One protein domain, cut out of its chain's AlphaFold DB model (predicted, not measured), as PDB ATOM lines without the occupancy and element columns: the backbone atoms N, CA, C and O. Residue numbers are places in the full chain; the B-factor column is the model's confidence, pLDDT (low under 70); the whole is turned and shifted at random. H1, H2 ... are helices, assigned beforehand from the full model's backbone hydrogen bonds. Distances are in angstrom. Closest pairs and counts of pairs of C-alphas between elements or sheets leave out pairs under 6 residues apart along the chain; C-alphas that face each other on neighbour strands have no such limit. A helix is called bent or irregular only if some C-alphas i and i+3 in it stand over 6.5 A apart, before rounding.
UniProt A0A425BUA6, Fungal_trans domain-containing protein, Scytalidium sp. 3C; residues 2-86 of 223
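What this domain is: This is residues 2 to 86 of the 223 residues of the protein "Fungal_trans domain-containing protein" of Scytalidium sp. 3C (UniProt A0A425BUA6). One long helix, H1, runs most of the length of the domain, and a shorter helix, H2, crosses it as a skewed X. Between the two, a long stretch without a named element, residues 30 to 70, folds back from the last residues of H1 toward its first residues, loops there, and then leads into H2. The printed part has 85 residues, with two named helices in the order H1, H2 and no named strand. The class is all helix, though 41 of the 85 printed residues, under half, are in named elements. The whole is only just compact, close to loose, with a radius of gyration of the C-alphas of 14.1 A, and the C-alphas span 43 by 29 by 17 A.

How they stand to each other: H1, residues 5 to 29, is the longest helix. H2, residues 71 to 86, touches H1, and H1 touches H2 with its residues 16 to 23 alone. The closest C-alphas of the two helices are those of Val 20 and Cys 80, 5.7 A apart. Their lines stand at a steep tilt of 54 degrees, and they run the same way. From centre to centre the distance is 10.3 A. In H1 and H2 every O i to N i+4 pair is within hydrogen-bond range.

Where its parts are: H1 begins at C-alpha 5, at (20.405, 10.985, 37.734), and measures 36.5 A to C-alpha 29, at (46.809, -14.052, 40.435). H2 measures 22.7 A from Thr 71 to Leu 86, whose C-alpha is at (35.729, -12.080, 53.855). Neither helix is bent.

The domain as a whole: The two C-alphas farthest apart are those of Gly 30 and Glu 58, 44.0 A. The link from H1 to H2, 41 residues, is long. The printed part has no cut. The mean pLDDT of the printed part is 90.6, and no printed residue is under 70.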
ATOM      1  N   GLY A   2      24.993  18.453  42.488       71.00
ATOM      2  CA  GLY A   2      24.784  17.024  42.254       71.00
ATOM      3  C   GLY A   2      24.855  16.735  40.758       71.00
ATOM      4  O   GLY A   2      24.519  17.599  39.951       71.00
ATOM      5  N   LEU A   3      25.347  15.557  40.397       81.56
ATOM      6  CA  LEU A   3      25.290  15.064  39.022       81.56
ATOM      7  C   LEU A   3      23.836  14.795  38.633       81.56
ATOM      8  O   LEU A   3      22.995  14.589  39.511       81.56
ATOM      9  N   CYS A   4      23.546  14.747  37.331       91.81
ATOM     10  CA  CYS A   4      22.233  14.295  36.891       91.81
ATOM     11  C   CYS A   4      22.004  12.820  37.300       91.81
ATOM     12  O   CYS A   4      22.972  12.073  37.528       91.81
ATOM     13  N   PRO A   5      20.741  12.372  37.417       94.31
ATOM     14  CA  PRO A   5      20.405  10.985  37.734       94.31
ATOM     15  C   PRO A   5      21.102   9.967  36.826       94.31
ATOM     16  O   PRO A   5      21.660   8.987  37.321       94.31
ATOM     17  N   PHE A   6      21.138  10.233  35.518       94.94
ATOM     18  CA  PHE A   6      21.790   9.363  34.541       94.94
ATOM     19  C   PHE A   6      23.289   9.208  34.809       94.94
ATOM     20  O   PHE A   6      23.773   8.089  34.962       94.94
ATOM     21  N   ASP A   7      24.022  10.315  34.951       95.19
ATOM     22  CA  ASP A   7      25.461  10.287  35.239       95.19
ATOM     23  C   ASP A   7      25.765   9.595  36.568       95.19
ATOM     24  O   ASP A   7      26.764   8.887  36.698       95.19
ATOM     25  N   THR A   8      24.900   9.790  37.565       94.31
ATOM     26  CA  THR A   8      25.022   9.137  38.871       94.31
ATOM     27  C   THR A   8      24.917   7.621  38.724       94.31
ATOM     28  O   THR A   8      25.784   6.892  39.211       94.31
ATOM     29  N   GLU A   9      23.902   7.140  38.011       95.62
ATOM     30  CA  GLU A   9      23.689   5.715  37.766       95.62
ATOM     31  C   GLU A   9      24.807   5.113  36.897       95.62
ATOM     32  O   GLU A   9      25.338   4.049  37.221       95.62
ATOM     33  N   MET A  10      25.260   5.818  35.852       96.00
ATOM     34  CA  MET A  10      26.388   5.379  35.021       96.00
ATOM     35  C   MET A  10      27.682   5.253  35.831       96.00
ATOM     36  O   MET A  10      28.415   4.271  35.677       96.00
ATOM     37  N   ARG A  11      27.952   6.191  36.750       95.69
ATOM     38  CA  ARG A  11      29.108   6.110  37.658       95.69
ATOM     39  C   ARG A  11      29.005   4.933  38.618       95.69
ATOM     40  O   ARG A  11      29.997   4.228  38.779       95.69
ATOM     41  N   ARG A  12      27.829   4.678  39.206       96.44
ATOM     42  CA  ARG A  12      27.605   3.505  40.073       96.44
ATOM     43  C   ARG A  12      27.876   2.208  39.313       96.44
ATOM     44  O   ARG A  12      28.621   1.359  39.799       96.44
ATOM     45  N   ARG A  13      27.323   2.065  38.102       96.62
ATOM     46  CA  ARG A  13      27.513   0.874  37.256       96.62
ATOM     47  C   ARG A  13      28.979   0.658  36.895       96.62
ATOM     48  O   ARG A  13      29.482  -0.455  37.037       96.62
ATOM     49  N   LEU A  14      29.670   1.719  36.475       96.56
ATOM     50  CA  LEU A  14      31.087   1.655  36.128       96.56
ATOM     51  C   LEU A  14      31.949   1.296  37.343       96.56
ATOM     52  O   LEU A  14      32.787   0.401  37.253       96.56
ATOM     53  N   TRP A  15      31.724   1.963  38.475       96.88
ATOM     54  CA  TRP A  15      32.480   1.734  39.704       96.88
ATOM     55  C   TRP A  15      32.382   0.282  40.167       96.88
ATOM     56  O   TRP A  15      33.393  -0.386  40.373       96.88
ATOM     57  N   TRP A  16      31.164  -0.252  40.249       96.44
ATOM     58  CA  TRP A  16      30.970  -1.630  40.680       96.44
ATOM     59  C   TRP A  16      31.537  -2.649  39.689       96.44
ATOM     60  O   TRP A  16      32.054  -3.687  40.108       96.44
ATOM     61  N   GLN A  17      31.543  -2.348  38.390       95.56
ATOM     62  CA  GLN A  17      32.227  -3.185  37.408       95.56
ATOM     63  C   GLN A  17      33.757  -3.164  37.592       95.56
ATOM     64  O   GLN A  17      34.375  -4.227  37.499       95.56
ATOM     65  N   ILE A  18      34.368  -2.014  37.912       95.94
ATOM     66  CA  ILE A  18      35.797  -1.921  38.276       95.94
ATOM     67  C   ILE A  18      36.077  -2.794  39.499       95.94
ATOM     68  O   ILE A  18      36.989  -3.620  39.477       95.94
ATOM     69  N   CYS A  19      35.240  -2.678  40.527       94.12
ATOM     70  CA  CYS A  19      35.329  -3.508  41.716       94.12
ATOM     71  C   CYS A  19      35.284  -5.007  41.372       94.12
ATOM     72  O   CYS A  19      36.094  -5.785  41.872       94.12
ATOM     73  N   VAL A  20      34.367  -5.455  40.516       92.69
ATOM     74  CA  VAL A  20      34.325  -6.876  40.132       92.69
ATOM     75  C   VAL A  20      35.594  -7.307  39.405       92.69
ATOM     76  O   VAL A  20      36.090  -8.403  39.657       92.69
ATOM     77  N   ILE A  21      36.134  -6.468  38.521       92.44
ATOM     78  CA  ILE A  21      37.374  -6.773  37.802       92.44
ATOM     79  C   ILE A  21      38.553  -6.897  38.774       92.44
ATOM     80  O   ILE A  21      39.315  -7.848  38.650       92.44
ATOM     81  N   ASP A  22      38.671  -6.006  39.761       92.12
ATOM     82  CA  ASP A  22      39.725  -6.055  40.786       92.12
ATOM     83  C   ASP A  22      39.683  -7.364  41.594       92.12
ATOM     84  O   ASP A  22      40.696  -8.052  41.709       92.12
ATOM     85  N   VAL A  23      38.496  -7.779  42.062       88.62
ATOM     86  CA  VAL A  23      38.336  -9.068  42.764       88.62
ATOM     87  C   VAL A  23      38.730 -10.239  41.868       88.62
ATOM     88  O   VAL A  23      39.429 -11.146  42.309       88.62
ATOM     89  N   ARG A  24      38.315 -10.224  40.598       85.81
ATOM     90  CA  ARG A  24      38.628 -11.310  39.662       85.81
ATOM     91  C   ARG A  24      40.112 -11.373  39.320       85.81
ATOM     92  O   ARG A  24      40.674 -12.461  39.314       85.81
ATOM     93  N   ALA A  25      40.754 -10.228  39.108       87.94
ATOM     94  CA  ALA A  25      42.194 -10.162  38.893       87.94
ATOM     95  C   ALA A  25      42.956 -10.713  40.105       87.94
ATOM     96  O   ALA A  25      43.873 -11.516  39.936       87.94
ATOM     97  N   ALA A  26      42.534 -10.354  41.318       85.56
ATOM     98  CA  ALA A  26      43.116 -10.863  42.551       85.56
ATOM     99  C   ALA A  26      42.954 -12.384  42.699       85.56
ATOM    100  O   ALA A  26      43.922 -13.086  43.002       85.56
ATOM    101  N   GLU A  27      41.767 -12.919  42.396       81.94
ATOM    102  CA  GLU A  27      41.532 -14.367  42.364       81.94
ATOM    103  C   GLU A  27      42.433 -15.088  41.344       81.94
ATOM    104  O   GLU A  27      42.992 -16.139  41.669       81.94
ATOM    105  N   ASP A  28      42.602 -14.527  40.142       79.81
ATOM    106  CA  ASP A  28      43.379 -15.130  39.050       79.81
ATOM    107  C   ASP A  28      44.889 -15.172  39.326       79.81
ATOM    108  O   ASP A  28      45.580 -16.084  38.856       79.81
ATOM    109  N   HIS A  29      45.393 -14.194  40.084       81.06
ATOM    110  CA  HIS A  29      46.809 -14.052  40.435       81.06
ATOM    111  C   HIS A  29      47.128 -14.529  41.858       81.06
ATOM    112  O   HIS A  29      48.294 -14.561  42.249       81.06
ATOM    113  N   GLY A  30      46.116 -14.926  42.634       77.06
ATOM    114  CA  GLY A  30      46.286 -15.435  43.992       77.06
ATOM    115  C   GLY A  30      46.711 -14.381  45.018       77.06
ATOM    116  O   GLY A  30      47.327 -14.747  46.017       77.06
ATOM    117  N   HIS A  31      46.393 -13.105  44.788       79.38
ATOM    118  CA  HIS A  31      46.628 -12.013  45.739       79.38
ATOM    119  C   HIS A  31      45.306 -11.474  46.311       79.38
ATOM    120  O   HIS A  31      44.225 -11.932  45.938       79.38
ATOM    121  N   ASP A  32      45.385 -10.516  47.236       80.19
ATOM    122  CA  ASP A  32      44.208  -9.833  47.785       80.19
ATOM    123  C   ASP A  32      43.763  -8.674  46.870       80.19
ATOM    124  O   ASP A  32      44.628  -8.029  46.271       80.19
ATOM    125  N   PRO A  33      42.454  -8.386  46.736       84.50
ATOM    126  CA  PRO A  33      41.963  -7.263  45.936       84.50
ATOM    127  C   PRO A  33      42.597  -5.937  46.359       84.50
ATOM    128  O   PRO A  33      42.822  -5.694  47.547       84.50
ATOM    129  N   SER A  34      42.877  -5.068  45.387       86.38
ATOM    130  CA  SER A  34      43.557  -3.793  45.647       86.38
ATOM    131  C   SER A  34      42.602  -2.755  46.233       86.38
ATOM    132  O   SER A  34      43.023  -1.866  46.975       86.38
ATOM    133  N   ILE A  35      41.313  -2.851  45.894       86.94
ATOM    134  CA  ILE A  35      40.278  -1.926  46.353       86.94
ATOM    135  C   ILE A  35      39.694  -2.451  47.663       86.94
ATOM    136  O   ILE A  35      39.024  -3.486  47.695       86.94
ATOM    137  N   LEU A  36      39.912  -1.700  48.743       80.56
ATOM    138  CA  LEU A  36      39.359  -1.999  50.061       80.56
ATOM    139  C   LEU A  36      37.892  -1.569  50.140       80.56
ATOM    140  O   LEU A  36      37.549  -0.472  49.705       80.56
ATOM    141  N   GLU A  37      37.050  -2.378  50.783       75.75
ATOM    142  CA  GLU A  37      35.614  -2.086  50.944       75.75
ATOM    143  C   GLU A  37      35.351  -0.721  51.610       75.75
ATOM    144  O   GLU A  37      34.414  -0.023  51.259       75.75
ATOM    145  N   GLN A  38      36.215  -0.290  52.532       74.12
ATOM    146  CA  GLN A  38      36.070   0.986  53.253       74.12
ATOM    147  C   GLN A  38      36.596   2.208  52.488       74.12
ATOM    148  O   GLN A  38      36.536   3.322  53.000       74.12
ATOM    149  N   SER A  39      37.171   2.011  51.300       81.88
ATOM    150  CA  SER A  39      37.780   3.105  50.531       81.88
ATOM    151  C   SER A  39      36.773   3.910  49.705       81.88
ATOM    152  O   SER A  39      37.146   4.931  49.132       81.88
ATOM    153  N   PHE A  40      35.512   3.474  49.647       87.00
ATOM    154  CA  PHE A  40      34.453   4.110  48.869       87.00
ATOM    155  C   PHE A  40      33.090   3.982  49.565       87.00
ATOM    156  O   PHE A  40      32.874   3.093  50.380       87.00
ATOM    157  N   ASP A  41      32.162   4.866  49.211       88.50
ATOM    158  CA  ASP A  41      30.788   4.950  49.731       88.50
ATOM    159  C   ASP A  41      29.726   4.770  48.625       88.50
ATOM    160  O   ASP A  41      28.545   5.065  48.800       88.50
ATOM    161  N   THR A  42      30.149   4.290  47.453       92.25
ATOM    162  CA  THR A  42      29.286   4.137  46.279       92.25
ATOM    163  C   THR A  42      28.246   3.035  46.483       92.25
ATOM    164  O   THR A  42      28.575   1.851  46.531       92.25
ATOM    165  N   GLU A  43      26.970   3.420  46.523       93.62
ATOM    166  CA  GLU A  43      25.837   2.490  46.578       93.62
ATOM    167  C   GLU A  43      25.755   1.583  45.339       93.62
ATOM    168  O   GLU A  43      26.277   1.909  44.266       93.62
ATOM    169  N   PHE A  44      25.061   0.447  45.463       95.38
ATOM    170  CA  PHE A  44      24.759  -0.394  44.306       95.38
ATOM    171  C   PHE A  44      23.912   0.360  43.262       95.38
ATOM    172  O   PHE A  44      23.092   1.210  43.625       95.38
ATOM    173  N   PRO A  45      24.074   0.037  41.964       95.88
ATOM    174  CA  PRO A  45      23.180   0.518  40.913       95.88
ATOM    175  C   PRO A  45      21.732   0.085  41.151       95.88
ATOM    176  O   PRO A  45      21.464  -0.871  41.886       95.88
ATOM    177  N   LEU A  46      20.791   0.763  40.506       95.75
ATOM    178  CA  LEU A  46      19.381   0.405  40.623       95.75
ATOM    179  C   LEU A  46      19.057  -0.847  39.792       95.75
ATOM    180  O   LEU A  46      19.644  -1.099  38.739       95.75
ATOM    181  N   SER A  47      18.084  -1.636  40.256       95.62
ATOM    182  CA  SER A  47      17.510  -2.734  39.466       95.62
ATOM    183  C   SER A  47      16.551  -2.156  38.426       95.62
ATOM    184  O   SER A  47      15.352  -2.066  38.670       95.62
ATOM    185  N   ILE A  48      17.084  -1.697  37.298       96.06
ATOM    186  CA  ILE A  48      16.329  -1.079  36.203       96.06
ATOM    187  C   ILE A  48      16.853  -1.572  34.853       96.06
ATOM    188  O   ILE A  48      17.969  -2.087  34.769       96.06
ATOM    189  N   ASN A  49      16.054  -1.409  33.806       94.88
ATOM    190  CA  ASN A  49      16.481  -1.629  32.428       94.88
ATOM    191  C   ASN A  49      17.146  -0.364  31.872       94.88
ATOM    192  O   ASN A  49      16.932   0.738  32.381       94.88
ATOM    193  N   ASP A  50      17.919  -0.500  30.800       92.81
ATOM    194  CA  ASP A  50      18.608   0.634  30.172       92.81
ATOM    195  C   ASP A  50      17.627   1.647  29.574       92.81
ATOM    196  O   ASP A  50      17.911   2.839  29.518       92.81
ATOM    197  N   THR A  51      16.432   1.195  29.196       94.50
ATOM    198  CA  THR A  51      15.351   2.057  28.700       94.50
ATOM    199  C   THR A  51      14.673   2.892  29.788       94.50
ATOM    200  O   THR A  51      13.919   3.803  29.457       94.50
ATOM    201  N   ASP A  52      14.889   2.577  31.068       93.81
ATOM    202  CA  ASP A  52      14.210   3.245  32.187       93.81
ATOM    203  C   ASP A  52      14.889   4.556  32.603       93.81
ATOM    204  O   ASP A  52      14.327   5.311  33.397       93.81
ATOM    205  N   ILE A  53      16.100   4.826  32.106       95.06
ATOM    206  CA  ILE A  53      16.868   6.029  32.429       95.06
ATOM    207  C   ILE A  53      17.563   6.579  31.185       95.06
ATOM    208  O   ILE A  53      18.112   5.841  30.374       95.06
ATOM    209  N   ASN A  54      17.557   7.898  31.032       94.50
ATOM    210  CA  ASN A  54      18.184   8.593  29.909       94.50
ATOM    211  C   ASN A  54      18.835   9.910  30.380       94.50
ATOM    212  O   ASN A  54      18.568  10.340  31.504       94.50
ATOM    213  N   PRO A  55      19.678  10.562  29.557       94.38
ATOM    214  CA  PRO A  55      20.378  11.790  29.950       94.38
ATOM    215  C   PRO A  55      19.467  12.942  30.397       94.38
ATOM    216  O   PRO A  55      19.891  13.762  31.208       94.38
ATOM    217  N   ASP A  56      18.223  12.974  29.918       92.75
ATOM    218  CA  ASP A  56      17.235  14.014  30.231       92.75
ATOM    219  C   ASP A  56      16.387  13.682  31.476       92.75
ATOM    220  O   ASP A  56      15.472  14.421  31.834       92.75
ATOM    221  N   SER A  57      16.658  12.560  32.153       90.69
ATOM    222  CA  SER A  57      15.901  12.134  33.334       90.69
ATOM    223  C   SER A  57      16.169  13.062  34.517       90.69
ATOM    224  O   SER A  57      17.293  13.149  35.008       90.69
ATOM    225  N   GLU A  58      15.124  13.725  35.014       91.69
ATOM    226  CA  GLU A  58      15.219  14.654  36.152       91.69
ATOM    227  C   GLU A  58      15.281  13.940  37.509       91.69
ATOM    228  O   GLU A  58      15.810  14.477  38.483       91.69
ATOM    229  N   THR A  59      14.772  12.707  37.582       91.50
ATOM    230  CA  THR A  59      14.753  11.887  38.799       91.50
ATOM    231  C   THR A  59      15.235  10.465  38.523       91.50
ATOM    232  O   THR A  59      15.223   9.992  37.386       91.50
ATOM    233  N   LEU A  60      15.701   9.778  39.572       90.44
ATOM    234  CA  LEU A  60      16.027   8.357  39.469       90.44
ATOM    235  C   LEU A  60      14.731   7.539  39.339       90.44
ATOM    236  O   LEU A  60      13.805   7.751  40.130       90.44
ATOM    237  N   PRO A  61      14.662   6.589  38.390       93.94
ATOM    238  CA  PRO A  61      13.508   5.712  38.248       93.94
ATOM    239  C   PRO A  61      13.352   4.801  39.469       93.94
ATOM    240  O   PRO A  61      14.306   4.497  40.190       93.94
ATOM    241  N   THR A  62      12.130   4.328  39.694       94.25
ATOM    242  CA  THR A  62      11.863   3.349  40.748       94.25
ATOM    243  C   THR A  62      12.480   1.995  40.378       94.25
ATOM    244  O   THR A  62      12.232   1.508  39.273       94.25
ATOM    245  N   PRO A  63      13.256   1.356  41.276       94.31
ATOM    246  CA  PRO A  63      13.766   0.009  41.043       94.31
ATOM    247  C   PRO A  63      12.633  -0.982  40.780       94.31
ATOM    248  O   PRO A  63      11.636  -1.004  41.501       94.31
ATOM    249  N   ARG A  64      12.809  -1.821  39.763       91.75
ATOM    250  CA  ARG A  64      11.872  -2.882  39.405       91.75
ATOM    251  C   ARG A  64      11.885  -3.985  40.455       91.75
ATOM    252  O   ARG A  64      12.946  -4.392  40.937       91.75
ATOM    253  N   GLU A  65      10.700  -4.504  40.750       90.56
ATOM    254  CA  GLU A  65      10.541  -5.778  41.441       90.56
ATOM    255  C   GLU A  65      10.768  -6.927  40.448       90.56
ATOM    256  O   GLU A  65      10.315  -6.872  39.303       90.56
ATOM    257  N   GLY A  66      11.493  -7.961  40.874       89.50
ATOM    258  CA  GLY A  66      11.871  -9.073  40.008       89.50
ATOM    259  C   GLY A  66      13.159  -8.833  39.218       89.50
ATOM    260  O   GLY A  66      14.087  -8.164  39.682       89.50
ATOM    261  N   VAL A  67      13.237  -9.439  38.032       91.62
ATOM    262  CA  VAL A  67      14.414  -9.344  37.160       91.62
ATOM    263  C   VAL A  67      14.421  -8.053  36.331       91.62
ATOM    264  O   VAL A  67      13.389  -7.576  35.862       91.62
ATOM    265  N   SER A  68      15.616  -7.516  36.117       93.75
ATOM    266  CA  SER A  68      15.941  -6.412  35.215       93.75
ATOM    267  C   SER A  68      17.223  -6.739  34.451       93.75
ATOM    268  O   SER A  68      17.961  -7.660  34.819       93.75
ATOM    269  N   GLU A  69      17.543  -5.957  33.421       93.19
ATOM    270  CA  GLU A  69      18.808  -6.102  32.683       93.19
ATOM    271  C   GLU A  69      20.041  -5.998  33.604       93.19
ATOM    272  O   GLU A  69      21.076  -6.617  33.347       93.19
ATOM    273  N   LEU A  70      19.913  -5.295  34.736       93.94
ATOM    274  CA  LEU A  70      20.968  -5.151  35.740       93.94
ATOM    275  C   LEU A  70      21.045  -6.300  36.752       93.94
ATOM    276  O   LEU A  70      22.042  -6.381  37.469       93.94
ATOM    277  N   THR A  71      20.076  -7.219  36.813       94.00
ATOM    278  CA  THR A  71      20.055  -8.300  37.817       94.00
ATOM    279  C   THR A  71      21.324  -9.147  37.796       94.00
ATOM    280  O   THR A  71      21.893  -9.416  38.853       94.00
ATOM    281  N   PHE A  72      21.814  -9.528  36.612       91.38
ATOM    282  CA  PHE A  72      23.055 -10.303  36.498       91.38
ATOM    283  C   PHE A  72      24.251  -9.560  37.115       91.38
ATOM    284  O   PHE A  72      25.054 -10.142  37.847       91.38
ATOM    285  N   SER A  73      24.355  -8.258  36.852       93.62
ATOM    286  CA  SER A  73      25.414  -7.405  37.391       93.62
ATOM    287  C   SER A  73      25.270  -7.211  38.901       93.62
ATOM    288  O   SER A  73      26.255  -7.350  39.619       93.62
ATOM    289  N   LEU A  74      24.053  -6.987  39.404       95.62
ATOM    290  CA  LEU A  74      23.775  -6.819  40.835       95.62
ATOM    291  C   LEU A  74      24.149  -8.056  41.653       95.62
ATOM    292  O   LEU A  74      24.796  -7.929  42.690       95.62
ATOM    293  N   ILE A  75      23.833  -9.253  41.149       94.44
ATOM    294  CA  ILE A  75      24.275 -10.519  41.751       94.44
ATOM    295  C   ILE A  75      25.807 -10.551  41.864       94.44
ATOM    296  O   ILE A  75      26.354 -10.896  42.913       94.44
ATOM    297  N   ARG A  76      26.524 -10.156  40.802       92.94
ATOM    298  CA  ARG A  76      27.995 -10.099  40.817       92.94
ATOM    299  C   ARG A  76      28.520  -9.063  41.806       92.94
ATOM    300  O   ARG A  76      29.548  -9.318  42.426       92.94
ATOM    301  N   TYR A  77      27.849  -7.926  41.962       94.81
ATOM    302  CA  TYR A  77      28.257  -6.867  42.889       94.81
ATOM    303  C   TYR A  77      28.102  -7.288  44.352       94.81
ATOM    304  O   TYR A  77      29.028  -7.093  45.135       94.81
ATOM    305  N   GLU A  78      27.010  -7.966  44.700       94.81
ATOM    306  CA  GLU A  78      26.800  -8.556  46.030       94.81
ATOM    307  C   GLU A  78      27.884  -9.595  46.373       94.81
ATOM    308  O   GLU A  78      28.485  -9.554  47.446       94.81
ATOM    309  N   ILE A  79      28.208 -10.485  45.429       92.00
ATOM    310  CA  ILE A  79      29.284 -11.479  45.589       92.00
ATOM    311  C   ILE A  79      30.656 -10.804  45.724       92.00
ATOM    312  O   ILE A  79      31.508 -11.241  46.501       92.00
ATOM    313  N   CYS A  80      30.882  -9.736  44.962       91.75
ATOM    314  CA  CYS A  80      32.105  -8.945  44.996       91.75
ATOM    315  C   CYS A  80      32.306  -8.286  46.371       91.75
ATOM    316  O   CYS A  80      33.385  -8.409  46.952       91.75
ATOM    317  N   ALA A  81      31.252  -7.679  46.923       91.31
ATOM    318  CA  ALA A  81      31.250  -7.111  48.269       91.31
ATOM    319  C   ALA A  81      31.495  -8.187  49.344       91.31
ATOM    320  O   ALA A  81      32.342  -8.003  50.216       91.31
ATOM    321  N   LEU A  82      30.844  -9.356  49.242       90.69
ATOM    322  CA  LEU A  82      31.103 -10.485  50.147       90.69
ATOM    323  C   LEU A  82      32.571 -10.928  50.099       90.69
ATOM    324  O   LEU A  82      33.189 -11.129  51.142       90.69
ATOM    325  N   THR A  83      33.136 -11.074  48.899       87.31
ATOM    326  CA  THR A  83      34.526 -11.526  48.723       87.31
ATOM    327  C   THR A  83      35.496 -10.578  49.425       87.31
ATOM    328  O   THR A  83      36.343 -11.031  50.197       87.31
ATOM    329  N   ARG A  84      35.310  -9.263  49.250       87.00
ATOM    330  CA  ARG A  84      36.092  -8.250  49.968       87.00
ATOM    331  C   ARG A  84      35.881  -8.302  51.473       87.00
ATOM    332  O   ARG A  84      36.855  -8.239  52.216       87.00
ATOM    333  N   ALA A  85      34.637  -8.439  51.929       85.75
ATOM    334  CA  ALA A  85      34.319  -8.517  53.352       85.75
ATOM    335  C   ALA A  85      34.984  -9.732  54.023       85.75
ATOM    336  O   ALA A  85      35.490  -9.616  55.134       85.75
ATOM    337  N   LEU A  86      35.058 -10.879  53.343       81.81
ATOM    338  CA  LEU A  86      35.729 -12.080  53.855       81.81
ATOM    339  C   LEU A  86      37.257 -11.947  53.907       81.81
ATOM    340  O   LEU A  86      37.901 -12.584  54.747       81.81
TER     341      LEU A  86